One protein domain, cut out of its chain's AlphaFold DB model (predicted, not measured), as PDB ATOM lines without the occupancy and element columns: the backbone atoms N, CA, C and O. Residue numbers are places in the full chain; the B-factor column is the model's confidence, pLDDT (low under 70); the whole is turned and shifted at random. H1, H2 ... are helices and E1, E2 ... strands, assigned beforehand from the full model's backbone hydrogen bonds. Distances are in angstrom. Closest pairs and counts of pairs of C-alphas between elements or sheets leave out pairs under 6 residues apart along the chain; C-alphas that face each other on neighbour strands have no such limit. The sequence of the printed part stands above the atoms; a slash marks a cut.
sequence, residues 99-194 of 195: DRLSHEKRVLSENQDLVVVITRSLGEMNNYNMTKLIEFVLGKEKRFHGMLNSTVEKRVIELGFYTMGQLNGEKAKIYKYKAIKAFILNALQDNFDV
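This is residues 99 to 194 of the 195 residues of an uncharacterized protein of Aliivibrio fischeri (strain MJ11) (UniProt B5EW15). What is the main picture? Crossed helices make the body, with H1 packed on H3, H5 crossing H2, and H4 by the end of H2; the hairpin of E1 and E2 reaches away from the body as an arm, far from H1. What is it built of? The printed part has 96 residues with five named helices and two named strands, in the order H1 H2 H3 H4 E1 E2 H5; the sheet, E1 - E2, is antiparallel and the class is mostly helix. How large is it? It is compact, with a radius of gyration of the C-alphas of 13.8 A and spans of 41 by 36 by 23 A.

Where are the helices? H1 is residues 99 to 110, from C-alpha 99 at (16.712, -21.816, -8.968); H2 is 112 to 122, H3 127 to 137, H4 150 to 158. H5, residues 177 to 192, is 23.1 A long and ends at C-alpha 192 at (-11.822, -7.955, -4.036). Where are the strands? E1 is residues 162 to 167, 13.6 A, and E2 170 to 175, 15.3 A.

What does H1 touch? H1 touches H3 with residues 104 to 108 alone, closest at the C-alphas of Glu 104 and Thr 131, 5.8 A, at a steep tilt of 59 degrees. What does H2 touch? H2 touches H5, which meets it with residues 184 to 188 alone, closest C-alphas Val 117 and Leu 188, 6.2 A; it touches H4, closest C-alphas Leu 122 and Val 152, 5.3 A; and it only just touches H3, with 3 pairs of C-alphas within 8 A, closest C-alphas Leu 114 and Ile 134, 7.1 A. How do the backbones pair? In the hairpin, N 163 and O 174 are 2.9 A apart, within hydrogen-bond range; in H1 to H5 every O i to N i+4 pair is within range.

Is it unbroken? The printed part has no cut, and H3 to H4 is the long link, of 12 residues. Where is confidence low? Residues 191 to 194 have pLDDT under 70.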
ATOM      1  N   ASP A  99      18.016 -21.238  -8.647       87.31
ATOM      2  CA  ASP A  99      16.712 -21.816  -8.968       87.31
ATOM      3  C   ASP A  99      15.706 -21.458  -7.880       87.31
ATOM      4  O   ASP A  99      14.590 -21.017  -8.174       87.31
ATOM      5  N   ARG A 100      16.129 -21.542  -6.611       86.69
ATOM      6  CA  ARG A 100      15.302 -21.118  -5.474       86.69
ATOM      7  C   ARG A 100      14.943 -19.638  -5.565       86.69
ATOM      8  O   ARG A 100      13.775 -19.285  -5.426       86.69
ATOM      9  N   LEU A 101      15.925 -18.772  -5.819       89.25
ATOM     10  CA  LEU A 101      15.705 -17.325  -5.916       89.25
ATOM     11  C   LEU A 101      14.809 -16.956  -7.104       89.25
ATOM     12  O   LEU A 101      13.957 -16.074  -6.983       89.25
ATOM     13  N   SER A 102      14.977 -17.632  -8.241       91.62
ATOM     14  CA  SER A 102      14.133 -17.432  -9.424       91.62
ATOM     15  C   SER A 102      12.698 -17.887  -9.170       91.62
ATOM     16  O   SER A 102      11.749 -17.190  -9.531       91.62
ATOM     17  N   HIS A 103      12.529 -19.019  -8.487       93.19
ATOM     18  CA  HIS A 103      11.224 -19.520  -8.078       93.19
ATOM     19  C   HIS A 103      10.521 -18.581  -7.087       93.19
ATOM     20  O   HIS A 103       9.364 -18.232  -7.313       93.19
ATOM     21  N   GLU A 104      11.220 -18.118  -6.042       93.38
ATOM     22  CA  GLU A 104      10.692 -17.137  -5.085       93.38
ATOM     23  C   GLU A 104      10.225 -15.866  -5.807       93.38
ATOM     24  O   GLU A 104       9.089 -15.436  -5.625       93.38
ATOM     25  N   LYS A 105      11.059 -15.296  -6.688       93.31
ATOM     26  CA  LYS A 105      10.684 -14.109  -7.475       93.31
ATOM     27  C   LYS A 105       9.413 -14.339  -8.285       93.31
ATOM     28  O   LYS A 105       8.518 -13.501  -8.226       93.31
ATOM     29  N   ARG A 106       9.323 -15.468  -8.994       96.12
ATOM     30  CA  ARG A 106       8.165 -15.809  -9.828       96.12
ATOM     31  C   ARG A 106       6.886 -15.942  -9.003       96.12
ATOM     32  O   ARG A 106       5.880 -15.328  -9.341       96.12
ATOM     33  N   VAL A 107       6.916 -16.704  -7.906       95.88
ATOM     34  CA  VAL A 107       5.729 -16.893  -7.055       95.88
ATOM     35  C   VAL A 107       5.264 -15.560  -6.473       95.88
ATOM     36  O   VAL A 107       4.068 -15.279  -6.497       95.88
ATOM     37  N   LEU A 108       6.188 -14.721  -6.000       96.12
ATOM     38  CA  LEU A 108       5.848 -13.411  -5.444       96.12
ATOM     39  C   LEU A 108       5.304 -12.446  -6.509       96.12
ATOM     40  O   LEU A 108       4.357 -11.717  -6.226       96.12
ATOM     41  N   SER A 109       5.846 -12.456  -7.733       94.56
ATOM     42  CA  SER A 109       5.352 -11.601  -8.822       94.56
ATOM     43  C   SER A 109       3.989 -12.035  -9.356       94.56
ATOM     44  O   SER A 109       3.188 -11.187  -9.721       94.56
ATOM     45  N   GLU A 110       3.712 -13.340  -9.391       95.94
ATOM     46  CA  GLU A 110       2.427 -13.879  -9.857       95.94
ATOM     47  C   GLU A 110       1.297 -13.718  -8.826       95.94
ATOM     48  O   GLU A 110       0.133 -13.885  -9.170       95.94
ATOM     49  N   ASN A 111       1.619 -13.434  -7.558       96.00
ATOM     50  CA  ASN A 111       0.660 -13.456  -6.446       96.00
ATOM     51  C   ASN A 111       0.744 -12.183  -5.585       96.00
ATOM     52  O   ASN A 111       0.715 -12.259  -4.355       96.00
ATOM     53  N   GLN A 112       0.868 -11.015  -6.221       94.81
ATOM     54  CA  GLN A 112       1.064  -9.732  -5.530       94.81
ATOM     55  C   GLN A 112      -0.051  -9.412  -4.525       94.81
ATOM     56  O   GLN A 112       0.252  -9.015  -3.399       94.81
ATOM     57  N   ASP A 113      -1.315  -9.667  -4.867       92.75
ATOM     58  CA  ASP A 113      -2.441  -9.411  -3.957       92.75
ATOM     59  C   ASP A 113      -2.342 -10.260  -2.689       92.75
ATOM     60  O   ASP A 113      -2.455  -9.754  -1.574       92.75
ATOM     61  N   LEU A 114      -2.016 -11.547  -2.835       94.06
ATOM     62  CA  LEU A 114      -1.775 -12.433  -1.697       94.06
ATOM     63  C   LEU A 114      -0.597 -11.959  -0.842       94.06
ATOM     64  O   LEU A 114      -0.685 -12.023   0.383       94.06
ATOM     65  N   VAL A 115       0.484 -11.458  -1.449       95.31
ATOM     66  CA  VAL A 115       1.610 -10.871  -0.704       95.31
ATOM     67  C   VAL A 115       1.131  -9.688   0.138       95.31
ATOM     68  O   VAL A 115       1.454  -9.619   1.325       95.31
ATOM     69  N   VAL A 116       0.332  -8.786  -0.439       94.62
ATOM     70  CA  VAL A 116      -0.222  -7.623   0.270       94.62
ATOM     71  C   VAL A 116      -1.136  -8.066   1.412       94.62
ATOM     72  O   VAL A 116      -0.962  -7.607   2.542       94.62
ATOM     73  N   VAL A 117      -2.066  -8.987   1.154       95.06
ATOM     74  CA  VAL A 117      -3.012  -9.484   2.163       95.06
ATOM     75  C   VAL A 117      -2.291 -10.181   3.305       95.06
ATOM     76  O   VAL A 117      -2.562  -9.879   4.466       95.06
ATOM     77  N   ILE A 118      -1.341 -11.067   3.009       94.69
ATOM     78  CA  ILE A 118      -0.547 -11.750   4.035       94.69
ATOM     79  C   ILE A 118       0.237 -10.727   4.858       94.69
ATOM     80  O   ILE A 118       0.201 -10.776   6.088       94.69
ATOM     81  N   THR A 119       0.895  -9.772   4.199       94.38
ATOM     82  CA  THR A 119       1.708  -8.755   4.877       94.38
ATOM     83  C   THR A 119       0.860  -7.872   5.792       94.38
ATOM     84  O   THR A 119       1.244  -7.634   6.933       94.38
ATOM     85  N   ARG A 120      -0.329  -7.444   5.349       92.62
ATOM     86  CA  ARG A 120      -1.264  -6.652   6.169       92.62
ATOM     87  C   ARG A 120      -1.868  -7.457   7.318       92.62
ATOM     88  O   ARG A 120      -2.038  -6.937   8.417       92.62
ATOM     89  N   SER A 121      -2.204  -8.719   7.066       92.06
ATOM     90  CA  SER A 121      -2.945  -9.548   8.020       92.06
ATOM     91  C   SER A 121      -2.046 -10.131   9.110       92.06
ATOM     92  O   SER A 121      -2.437 -10.197  10.280       92.06
ATOM     93  N   LEU A 122      -0.845 -10.569   8.723       93.06
ATOM     94  CA  LEU A 122       0.077 -11.333   9.561       93.06
ATOM     95  C   LEU A 122       1.409 -10.617   9.822       93.06
ATOM     96  O   LEU A 122       1.989 -10.813  10.888       93.06
ATOM     97  N   GLY A 123       1.878  -9.792   8.887       92.31
ATOM     98  CA  GLY A 123       3.151  -9.075   8.966       92.31
ATOM     99  C   GLY A 123       4.166  -9.509   7.906       92.31
ATOM    100  O   GLY A 123       3.976 -10.486   7.181       92.31
ATOM    101  N   GLU A 124       5.269  -8.767   7.826       92.50
ATOM    102  CA  GLU A 124       6.337  -9.013   6.856       92.50
ATOM    103  C   GLU A 124       7.102 -10.317   7.126       92.50
ATOM    104  O   GLU A 124       7.385 -10.696   8.268       92.50
ATOM    105  N   MET A 125       7.497 -10.991   6.044       92.56
ATOM    106  CA  MET A 125       8.298 -12.215   6.053       92.56
ATOM    107  C   MET A 125       9.383 -12.139   4.981       92.56
ATOM    108  O   MET A 125       9.241 -11.423   3.995       92.56
ATOM    109  N   ASN A 126      10.453 -12.922   5.135       92.19
ATOM    110  CA  ASN A 126      11.408 -13.089   4.038       92.19
ATOM    111  C   ASN A 126      10.757 -13.822   2.848       92.19
ATOM    112  O   ASN A 126       9.789 -14.570   3.021       92.19
ATOM    113  N   ASN A 127      11.329 -13.642   1.656       93.75
ATOM    114  CA  ASN A 127      10.797 -14.181   0.402       93.75
ATOM    115  C   ASN A 127      10.558 -15.694   0.441       93.75
ATOM    116  O   ASN A 127       9.517 -16.153  -0.023       93.75
ATOM    117  N   TYR A 128      11.471 -16.459   1.045       92.06
ATOM    118  CA  TYR A 128      11.330 -17.907   1.191       92.06
ATOM    119  C   TYR A 128      10.069 -18.287   1.983       92.06
ATOM    120  O   TYR A 128       9.248 -19.081   1.524       92.06
ATOM    121  N   ASN A 129       9.883 -17.694   3.164       93.44
ATOM    122  CA  ASN A 129       8.740 -17.980   4.029       93.44
ATOM    123  C   ASN A 129       7.424 -17.482   3.419       93.44
ATOM    124  O   ASN A 129       6.423 -18.192   3.506       93.44
ATOM    125  N   MET A 130       7.435 -16.313   2.768       95.75
ATOM    126  CA  MET A 130       6.279 -15.780   2.041       95.75
ATOM    127  C   MET A 130       5.879 -16.713   0.891       95.75
ATOM    128  O   MET A 130       4.723 -17.111   0.792       95.75
ATOM    129  N   THR A 131       6.850 -17.152   0.086       95.88
ATOM    130  CA  THR A 131       6.642 -18.108  -1.012       95.88
ATOM    131  C   THR A 131       6.018 -19.402  -0.497       95.88
ATOM    132  O   THR A 131       4.972 -19.822  -0.987       95.88
ATOM    133  N   LYS A 132       6.586 -20.000   0.560       95.69
ATOM    134  CA  LYS A 132       6.044 -21.234   1.147       95.69
ATOM    135  C   LYS A 132       4.655 -21.065   1.751       95.69
ATOM    136  O   LYS A 132       3.869 -22.013   1.731       95.69
ATOM    137  N   LEU A 133       4.336 -19.885   2.277       95.56
ATOM    138  CA  LEU A 133       2.998 -19.600   2.779       95.56
ATOM    139  C   LEU A 133       1.995 -19.475   1.627       95.56
ATOM    140  O   LEU A 133       0.933 -20.085   1.702       95.56
ATOM    141  N   ILE A 134       2.352 -18.782   0.543       96.06
ATOM    142  CA  ILE A 134       1.528 -18.671  -0.671       96.06
ATOM    143  C   ILE A 134       1.262 -20.052  -1.275       96.06
ATOM    144  O   ILE A 134       0.111 -20.397  -1.527       96.06
ATOM    145  N   GLU A 135       2.288 -20.888  -1.450       95.75
ATOM    146  CA  GLU A 135       2.124 -22.245  -1.995       95.75
ATOM    147  C   GLU A 135       1.182 -23.106  -1.143       95.75
ATOM    148  O   GLU A 135       0.348 -23.847  -1.672       95.75
ATOM    149  N   PHE A 136       1.265 -22.979   0.181       95.81
ATOM    150  CA  PHE A 136       0.363 -23.657   1.105       95.81
ATOM    151  C   PHE A 136      -1.078 -23.111   1.032       95.81
ATOM    152  O   PHE A 136      -2.049 -23.880   0.976       95.81
ATOM    153  N   VAL A 137      -1.239 -21.786   0.985       93.94
ATOM    154  CA  VAL A 137      -2.541 -21.113   0.851       93.94
ATOM    155  C   VAL A 137      -3.225 -21.519  -0.454       93.94
ATOM    156  O   VAL A 137      -4.374 -21.960  -0.421       93.94
ATOM    157  N   LEU A 138      -2.499 -21.528  -1.572       93.44
ATOM    158  CA  LEU A 138      -2.995 -21.972  -2.879       93.44
ATOM    159  C   LEU A 138      -3.199 -23.494  -2.977       93.44
ATOM    160  O   LEU A 138      -3.792 -23.980  -3.933       93.44
ATOM    161  N   GLY A 139      -2.724 -24.269  -1.997       90.94
ATOM    162  CA  GLY A 139      -2.867 -25.727  -1.973       90.94
ATOM    163  C   GLY A 139      -1.879 -26.487  -2.861       90.94
ATOM    164  O   GLY A 139      -2.032 -27.697  -3.010       90.94
ATOM    165  N   LYS A 140      -0.852 -25.809  -3.395       91.38
ATOM    166  CA  LYS A 140       0.293 -26.450  -4.066       91.38
ATOM    167  C   LYS A 140       1.063 -27.342  -3.088       91.38
ATOM    168  O   LYS A 140       1.510 -28.423  -3.452       91.38
ATOM    169  N   GLU A 141       1.139 -26.915  -1.829       88.75
ATOM    170  CA  GLU A 141       1.734 -27.670  -0.727       88.75
ATOM    171  C   GLU A 141       0.663 -28.106   0.283       88.75
ATOM    172  O   GLU A 141      -0.183 -27.317   0.710       88.75
ATOM    173  N   LYS A 142       0.708 -29.373   0.722       85.75
ATOM    174  CA  LYS A 142      -0.246 -29.905   1.722       85.75
ATOM    175  C   LYS A 142       0.039 -29.406   3.138       85.75
ATOM    176  O   LYS A 142      -0.841 -29.459   4.001       85.75
ATOM    177  N   ARG A 143       1.277 -28.992   3.406       87.00
ATOM    178  CA  ARG A 143       1.756 -28.532   4.712       87.00
ATOM    179  C   ARG A 143       2.588 -27.272   4.530       87.00
ATOM    180  O   ARG A 143       3.238 -27.094   3.508       87.00
ATOM    181  N   PHE A 144       2.586 -26.414   5.541       88.62
ATOM    182  CA  PHE A 144       3.480 -25.268   5.560       88.62
ATOM    183  C   PHE A 144       4.895 -25.728   5.928       88.62
ATOM    184  O   PHE A 144       5.113 -26.255   7.018       88.62
ATOM    185  N   HIS A 145       5.837 -25.540   5.003       85.56
ATOM    186  CA  HIS A 145       7.247 -25.915   5.163       85.56
ATOM    187  C   HIS A 145       8.156 -24.737   5.553       85.56
ATOM    188  O   HIS A 145       9.353 -24.930   5.755       85.56
ATOM    189  N   GLY A 146       7.604 -23.524   5.652       86.62
ATOM    190  CA  GLY A 146       8.337 -22.343   6.100       86.62
ATOM    191  C   GLY A 146       8.387 -22.213   7.625       86.62
ATOM    192  O   GLY A 146       7.939 -23.082   8.374       86.62
ATOM    193  N   MET A 147       8.916 -21.082   8.086       88.12
ATOM    194  CA  MET A 147       8.987 -20.729   9.502       88.12
ATOM    195  C   MET A 147       8.391 -19.341   9.735       88.12
ATOM    196  O   MET A 147       8.679 -18.399   8.998       88.12
ATOM    197  N   LEU A 148       7.571 -19.204  10.776       87.88
ATOM    198  CA  LEU A 148       7.085 -17.892  11.198       87.88
ATOM    199  C   LEU A 148       8.227 -17.149  11.901       87.88
ATOM    200  O   LEU A 148       8.904 -17.723  12.752       87.88
ATOM    201  N   ASN A 149       8.467 -15.890  11.531       87.75
ATOM    202  CA  ASN A 149       9.351 -15.026  12.315       87.75
ATOM    203  C   ASN A 149       8.614 -14.537  13.574       87.75
ATOM    204  O   ASN A 149       7.408 -14.732  13.706       87.75
ATOM    205  N   SER A 150       9.327 -13.881  14.489       89.00
ATOM    206  CA  SER A 150       8.752 -13.416  15.759       89.00
ATOM    207  C   SER A 150       7.550 -12.481  15.582       89.00
ATOM    208  O   SER A 150       6.589 -12.582  16.343       89.00
ATOM    209  N   THR A 151       7.578 -11.600  14.580       89.19
ATOM    210  CA  THR A 151       6.486 -10.660  14.290       89.19
ATOM    211  C   THR A 151       5.222 -11.404  13.866       89.19
ATOM    212  O   THR A 151       4.166 -11.229  14.473       89.19
ATOM    213  N   VAL A 152       5.341 -12.291  12.878       91.44
ATOM    214  CA  VAL A 152       4.218 -13.088  12.375       91.44
ATOM    215  C   VAL A 152       3.727 -14.080  13.421       91.44
ATOM    216  O   VAL A 152       2.523 -14.260  13.583       91.44
ATOM    217  N   GLU A 153       4.633 -14.698  14.177       91.94
ATOM    218  CA  GLU A 153       4.280 -15.579  15.288       91.94
ATOM    219  C   GLU A 153       3.418 -14.845  16.319       91.94
ATOM    220  O   GLU A 153       2.368 -15.357  16.712       91.94
ATOM    221  N   LYS A 154       3.822 -13.638  16.731       91.31
ATOM    222  CA  LYS A 154       3.043 -12.823  17.666       91.31
ATOM    223  C   LYS A 154       1.643 -12.555  17.117       91.31
ATOM    224  O   LYS A 154       0.666 -12.742  17.838       91.31
ATOM    225  N   ARG A 155       1.537 -12.205  15.835       92.62
ATOM    226  CA  ARG A 155       0.247 -11.921  15.203       92.62
ATOM    227  C   ARG A 155      -0.656 -13.153  15.115       92.62
ATOM    228  O   ARG A 155      -1.832 -13.082  15.449       92.62
ATOM    229  N   VAL A 156      -0.107 -14.305  14.738       93.00
ATOM    230  CA  VAL A 156      -0.819 -15.596  14.709       93.00
ATOM    231  C   VAL A 156      -1.326 -15.989  16.102       93.00
ATOM    232  O   VAL A 156      -2.415 -16.552  16.229       93.00
ATOM    233  N   ILE A 157      -0.558 -15.676  17.148       91.56
ATOM    234  CA  ILE A 157      -0.950 -15.891  18.545       91.56
ATOM    235  C   ILE A 157      -2.090 -14.956  18.951       91.56
ATOM    236  O   ILE A 157      -3.076 -15.435  19.505       91.56
ATOM    237  N   GLU A 158      -1.987 -13.660  18.646       93.31
ATOM    238  CA  GLU A 158      -3.044 -12.667  18.908       93.31
ATOM    239  C   GLU A 158      -4.370 -13.051  18.241       93.31
ATOM    240  O   GLU A 158      -5.431 -12.911  18.840       93.31
ATOM    241  N   LEU A 159      -4.304 -13.595  17.023       91.94
ATOM    242  CA  LEU A 159      -5.469 -14.066  16.270       91.94
ATOM    243  C   LEU A 159      -6.005 -15.429  16.754       91.94
ATOM    244  O   LEU A 159      -6.971 -15.949  16.202       91.94
ATOM    245  N   GLY A 160      -5.386 -16.043  17.768       92.44
ATOM    246  CA  GLY A 160      -5.847 -17.309  18.346       92.44
ATOM    247  C   GLY A 160      -5.571 -18.544  17.480       92.44
ATOM    248  O   GLY A 160      -6.113 -19.627  17.729       92.44
ATOM    249  N   PHE A 161      -4.697 -18.440  16.478       94.19
ATOM    250  CA  PHE A 161      -4.367 -19.536  15.561       94.19
ATOM    251  C   PHE A 161      -3.287 -20.479  16.105       94.19
ATOM    252  O   PHE A 161      -2.434 -20.985  15.368       94.19
ATOM    253  N   TYR A 162      -3.345 -20.777  17.399       93.81
ATOM    254  CA  TYR A 162      -2.455 -21.726  18.054       93.81
ATOM    255  C   TYR A 162      -3.161 -22.480  19.185       93.81
ATOM    256  O   TYR A 162      -4.236 -22.097  19.648       93.81
ATOM    257  N   THR A 163      -2.545 -23.571  19.626       90.06
ATOM    258  CA  THR A 163      -2.847 -24.274  20.879       90.06
ATOM    259  C   THR A 163      -1.552 -24.610  21.601       90.06
ATOM    260  O   THR A 163      -0.510 -24.768  20.966       90.06
ATOM    261  N   MET A 164      -1.610 -24.772  22.920       89.75
ATOM    262  CA  MET A 164      -0.505 -25.365  23.672       89.75
ATOM    263  C   MET A 164      -0.583 -26.888  23.573       89.75
ATOM    264  O   MET A 164      -1.641 -27.469  23.796       89.75
ATOM    265  N   GLY A 165       0.532 -27.532  23.246       85.81
ATOM    266  CA  GLY A 165       0.650 -28.988  23.224       85.81
ATOM    267  C   GLY A 165       2.042 -29.441  23.642       85.81
ATOM    268  O   GLY A 165       2.801 -28.663  24.220       85.81
ATOM    269  N   GLN A 166       2.371 -30.698  23.358       83.81
ATOM    270  CA  GLN A 166       3.702 -31.248  23.594       83.81
ATOM    271  C   GLN A 166       4.394 -31.573  22.275       83.81
ATOM    272  O   GLN A 166       3.794 -32.167  21.379       83.81
ATOM    273  N   LEU A 167       5.666 -31.199  22.171       74.00
ATOM    274  CA  LEU A 167       6.526 -31.519  21.040       74.00
ATOM    275  C   LEU A 167       7.881 -31.950  21.602       74.00
ATOM    276  O   LEU A 167       8.503 -31.209  22.354       74.00
ATOM    277  N   ASN A 168       8.302 -33.180  21.299       83.31
ATOM    278  CA  ASN A 168       9.511 -33.800  21.864       83.31
ATOM    279  C   ASN A 168       9.569 -33.799  23.406       83.31
ATOM    280  O   ASN A 168      10.637 -33.649  23.989       83.31
ATOM    281  N   GLY A 169       8.420 -33.961  24.070       82.69
ATOM    282  CA  GLY A 169       8.332 -33.978  25.536       82.69
ATOM    283  C   GLY A 169       8.313 -32.594  26.196       82.69
ATOM    284  O   GLY A 169       8.123 -32.507  27.406       82.69
ATOM    285  N   GLU A 170       8.431 -31.511  25.424       78.38
ATOM    286  CA  GLU A 170       8.379 -30.139  25.929       78.38
ATOM    287  C   GLU A 170       7.065 -29.452  25.547       78.38
ATOM    288  O   GLU A 170       6.475 -29.731  24.499       78.38
ATOM    289  N   LYS A 171       6.587 -28.532  26.397       84.62
ATOM    290  CA  LYS A 171       5.426 -27.696  26.065       84.62
ATOM    291  C   LYS A 171       5.775 -26.793  24.884       84.62
ATOM    292  O   LYS A 171       6.699 -25.990  24.974       84.62
ATOM    293  N   ALA A 172       4.993 -26.874  23.816       85.88
ATOM    294  CA  ALA A 172       5.210 -26.116  22.591       85.88
ATOM    295  C   ALA A 172       3.910 -25.494  22.073       85.88
ATOM    296  O   ALA A 172       2.813 -26.020  22.288       85.88
ATOM    297  N   LYS A 173       4.045 -24.376  21.355       86.38
ATOM    298  CA  LYS A 173       2.950 -23.782  20.584       86.38
ATOM    299  C   LYS A 173       2.754 -24.596  19.306       86.38
ATOM    300  O   LYS A 173       3.696 -24.802  18.545       86.38
ATOM    301  N   ILE A 174       1.528 -25.042  19.065       88.06
ATOM    302  CA  ILE A 174       1.128 -25.764  17.858       88.06
ATOM    303  C   ILE A 174       0.234 -24.836  17.041       88.06
ATOM    304  O   ILE A 174      -0.881 -24.521  17.458       88.06
ATOM    305  N   TYR A 175       0.721 -24.387  15.885       90.12
ATOM    306  CA  TYR A 175      -0.013 -23.465  15.021       90.12
ATOM    307  C   TYR A 175      -1.081 -24.180  14.192       90.12
ATOM    308  O   TYR A 175      -0.842 -25.225  13.580       90.12
ATOM    309  N   LYS A 176      -2.270 -23.581  14.126       92.38
ATOM    310  CA  LYS A 176      -3.414 -24.088  13.360       92.38
ATOM    311  C   LYS A 176      -3.333 -23.615  11.908       92.38
ATOM    312  O   LYS A 176      -4.137 -22.798  11.473       92.38
ATOM    313  N   TYR A 177      -2.391 -24.150  11.131       91.25
ATOM    314  CA  TYR A 177      -2.139 -23.686   9.756       91.25
ATOM    315  C   TYR A 177      -3.366 -23.715   8.833       91.25
ATOM    316  O   TYR A 177      -3.513 -22.836   7.993       91.25
ATOM    317  N   LYS A 178      -4.296 -24.665   9.009       90.75
ATOM    318  CA  LYS A 178      -5.564 -24.665   8.254       90.75
ATOM    319  C   LYS A 178      -6.432 -23.432   8.547       90.75
ATOM    320  O   LYS A 178      -7.032 -22.898   7.623       90.75
ATOM    321  N   ALA A 179      -6.472 -22.977   9.800       93.12
ATOM    322  CA  ALA A 179      -7.203 -21.771  10.189       93.12
ATOM    323  C   ALA A 179      -6.512 -20.509   9.655       93.12
ATOM    324  O   ALA A 179      -7.183 -19.639   9.117       93.12
ATOM    325  N   ILE A 180      -5.173 -20.464   9.704       92.75
ATOM    326  CA  ILE A 180      -4.378 -19.381   9.097       92.75
ATOM    327  C   ILE A 180      -4.672 -19.281   7.593       92.75
ATOM    328  O   ILE A 180      -4.928 -18.196   7.084       92.75
ATOM    329  N   LYS A 181      -4.687 -20.419   6.887       94.00
ATOM    330  CA  LYS A 181      -5.036 -20.481   5.462       94.00
ATOM    331  C   LYS A 181      -6.437 -19.931   5.190       94.00
ATOM    332  O   LYS A 181      -6.580 -19.103   4.300       94.00
ATOM    333  N   ALA A 182      -7.444 -20.376   5.940       93.06
ATOM    334  CA  ALA A 182      -8.816 -19.894   5.773       93.06
ATOM    335  C   ALA A 182      -8.924 -18.382   6.034       93.06
ATOM    336  O   ALA A 182      -9.533 -17.669   5.251       93.06
ATOM    337  N   PHE A 183      -8.262 -17.888   7.081       94.44
ATOM    338  CA  PHE A 183      -8.225 -16.466   7.412       94.44
ATOM    339  C   PHE A 183      -7.622 -15.607   6.291       94.44
ATOM    340  O   PHE A 183      -8.211 -14.598   5.921       94.44
ATOM    341  N   ILE A 184      -6.492 -16.029   5.710       93.81
ATOM    342  CA  ILE A 184      -5.868 -15.323   4.579       93.81
ATOM    343  C   ILE A 184      -6.785 -15.328   3.350       93.81
ATOM    344  O   ILE A 184      -6.913 -14.305   2.688       93.81
ATOM    345  N   LEU A 185      -7.410 -16.467   3.032       92.50
ATOM    346  CA  LEU A 185      -8.297 -16.577   1.869       92.50
ATOM    347  C   LEU A 185      -9.540 -15.694   2.009       92.50
ATOM    348  O   LEU A 185      -9.913 -15.041   1.041       92.50
ATOM    349  N   ASN A 186     -10.127 -15.621   3.203       91.75
ATOM    350  CA  ASN A 186     -11.256 -14.729   3.464       91.75
ATOM    351  C   ASN A 186     -10.833 -13.259   3.342       91.75
ATOM    352  O   ASN A 186     -11.470 -12.499   2.628       91.75
ATOM    353  N   ALA A 187      -9.700 -12.881   3.944       89.44
ATOM    354  CA  ALA A 187      -9.174 -11.521   3.820       89.44
ATOM    355  C   ALA A 187      -8.833 -11.153   2.365       89.44
ATOM    356  O   ALA A 187      -8.862  -9.981   2.002       89.44
ATOM    357  N   LEU A 188      -8.494 -12.133   1.522       87.69
ATOM    358  CA  LEU A 188      -8.292 -11.912   0.095       87.69
ATOM    359  C   LEU A 188      -9.617 -11.616  -0.617       87.69
ATOM    360  O   LEU A 188      -9.665 -10.666  -1.387       87.69
ATOM    361  N   GLN A 189     -10.677 -12.378  -0.332       84.81
ATOM    362  CA  GLN A 189     -12.019 -12.130  -0.874       84.81
ATOM    363  C   GLN A 189     -12.543 -10.745  -0.474       84.81
ATOM    364  O   GLN A 189     -12.959  -9.985  -1.343       84.81
ATOM    365  N   ASP A 190     -12.378 -10.363   0.794       78.75
ATOM    366  CA  ASP A 190     -12.783  -9.043   1.291       78.75
ATOM    367  C   ASP A 190     -12.034  -7.886   0.596       78.75
ATOM    368  O   ASP A 190     -12.553  -6.780   0.519       78.75
ATOM    369  N   ASN A 191     -10.815  -8.103   0.079       66.38
ATOM    370  CA  ASN A 191     -10.096  -7.077  -0.692       66.38
ATOM    371  C   ASN A 191     -10.592  -6.957  -2.143       66.38
ATOM    372  O   ASN A 191     -10.376  -5.914  -2.754       66.38
ATOM    373  N   PHE A 192     -11.240  -7.989  -2.691       59.12
ATOM    374  CA  PHE A 192     -11.822  -7.955  -4.036       59.12
ATOM    375  C   PHE A 192     -13.242  -7.364  -4.063       59.12
ATOM    376  O   PHE A 192     -13.636  -6.829  -5.092       59.12
ATOM    377  N   ASP A 193     -13.970  -7.383  -2.941       54.97
ATOM    378  CA  ASP A 193     -15.333  -6.823  -2.834       54.97
ATOM    379  C   ASP A 193     -15.373  -5.301  -2.559       54.97
ATOM    380  O   ASP A 193     -16.444  -4.696  -2.526       54.97
ATOM    381  N   VAL A 194     -14.212  -4.660  -2.375       49.75
ATOM    382  CA  VAL A 194     -14.069  -3.199  -2.167       49.75
ATOM    383  C   VAL A 194     -13.512  -2.503  -3.430       49.75
ATOM    384  O   VAL A 194     -13.086  -1.348  -3.366       49.75
TER     385      VAL A 194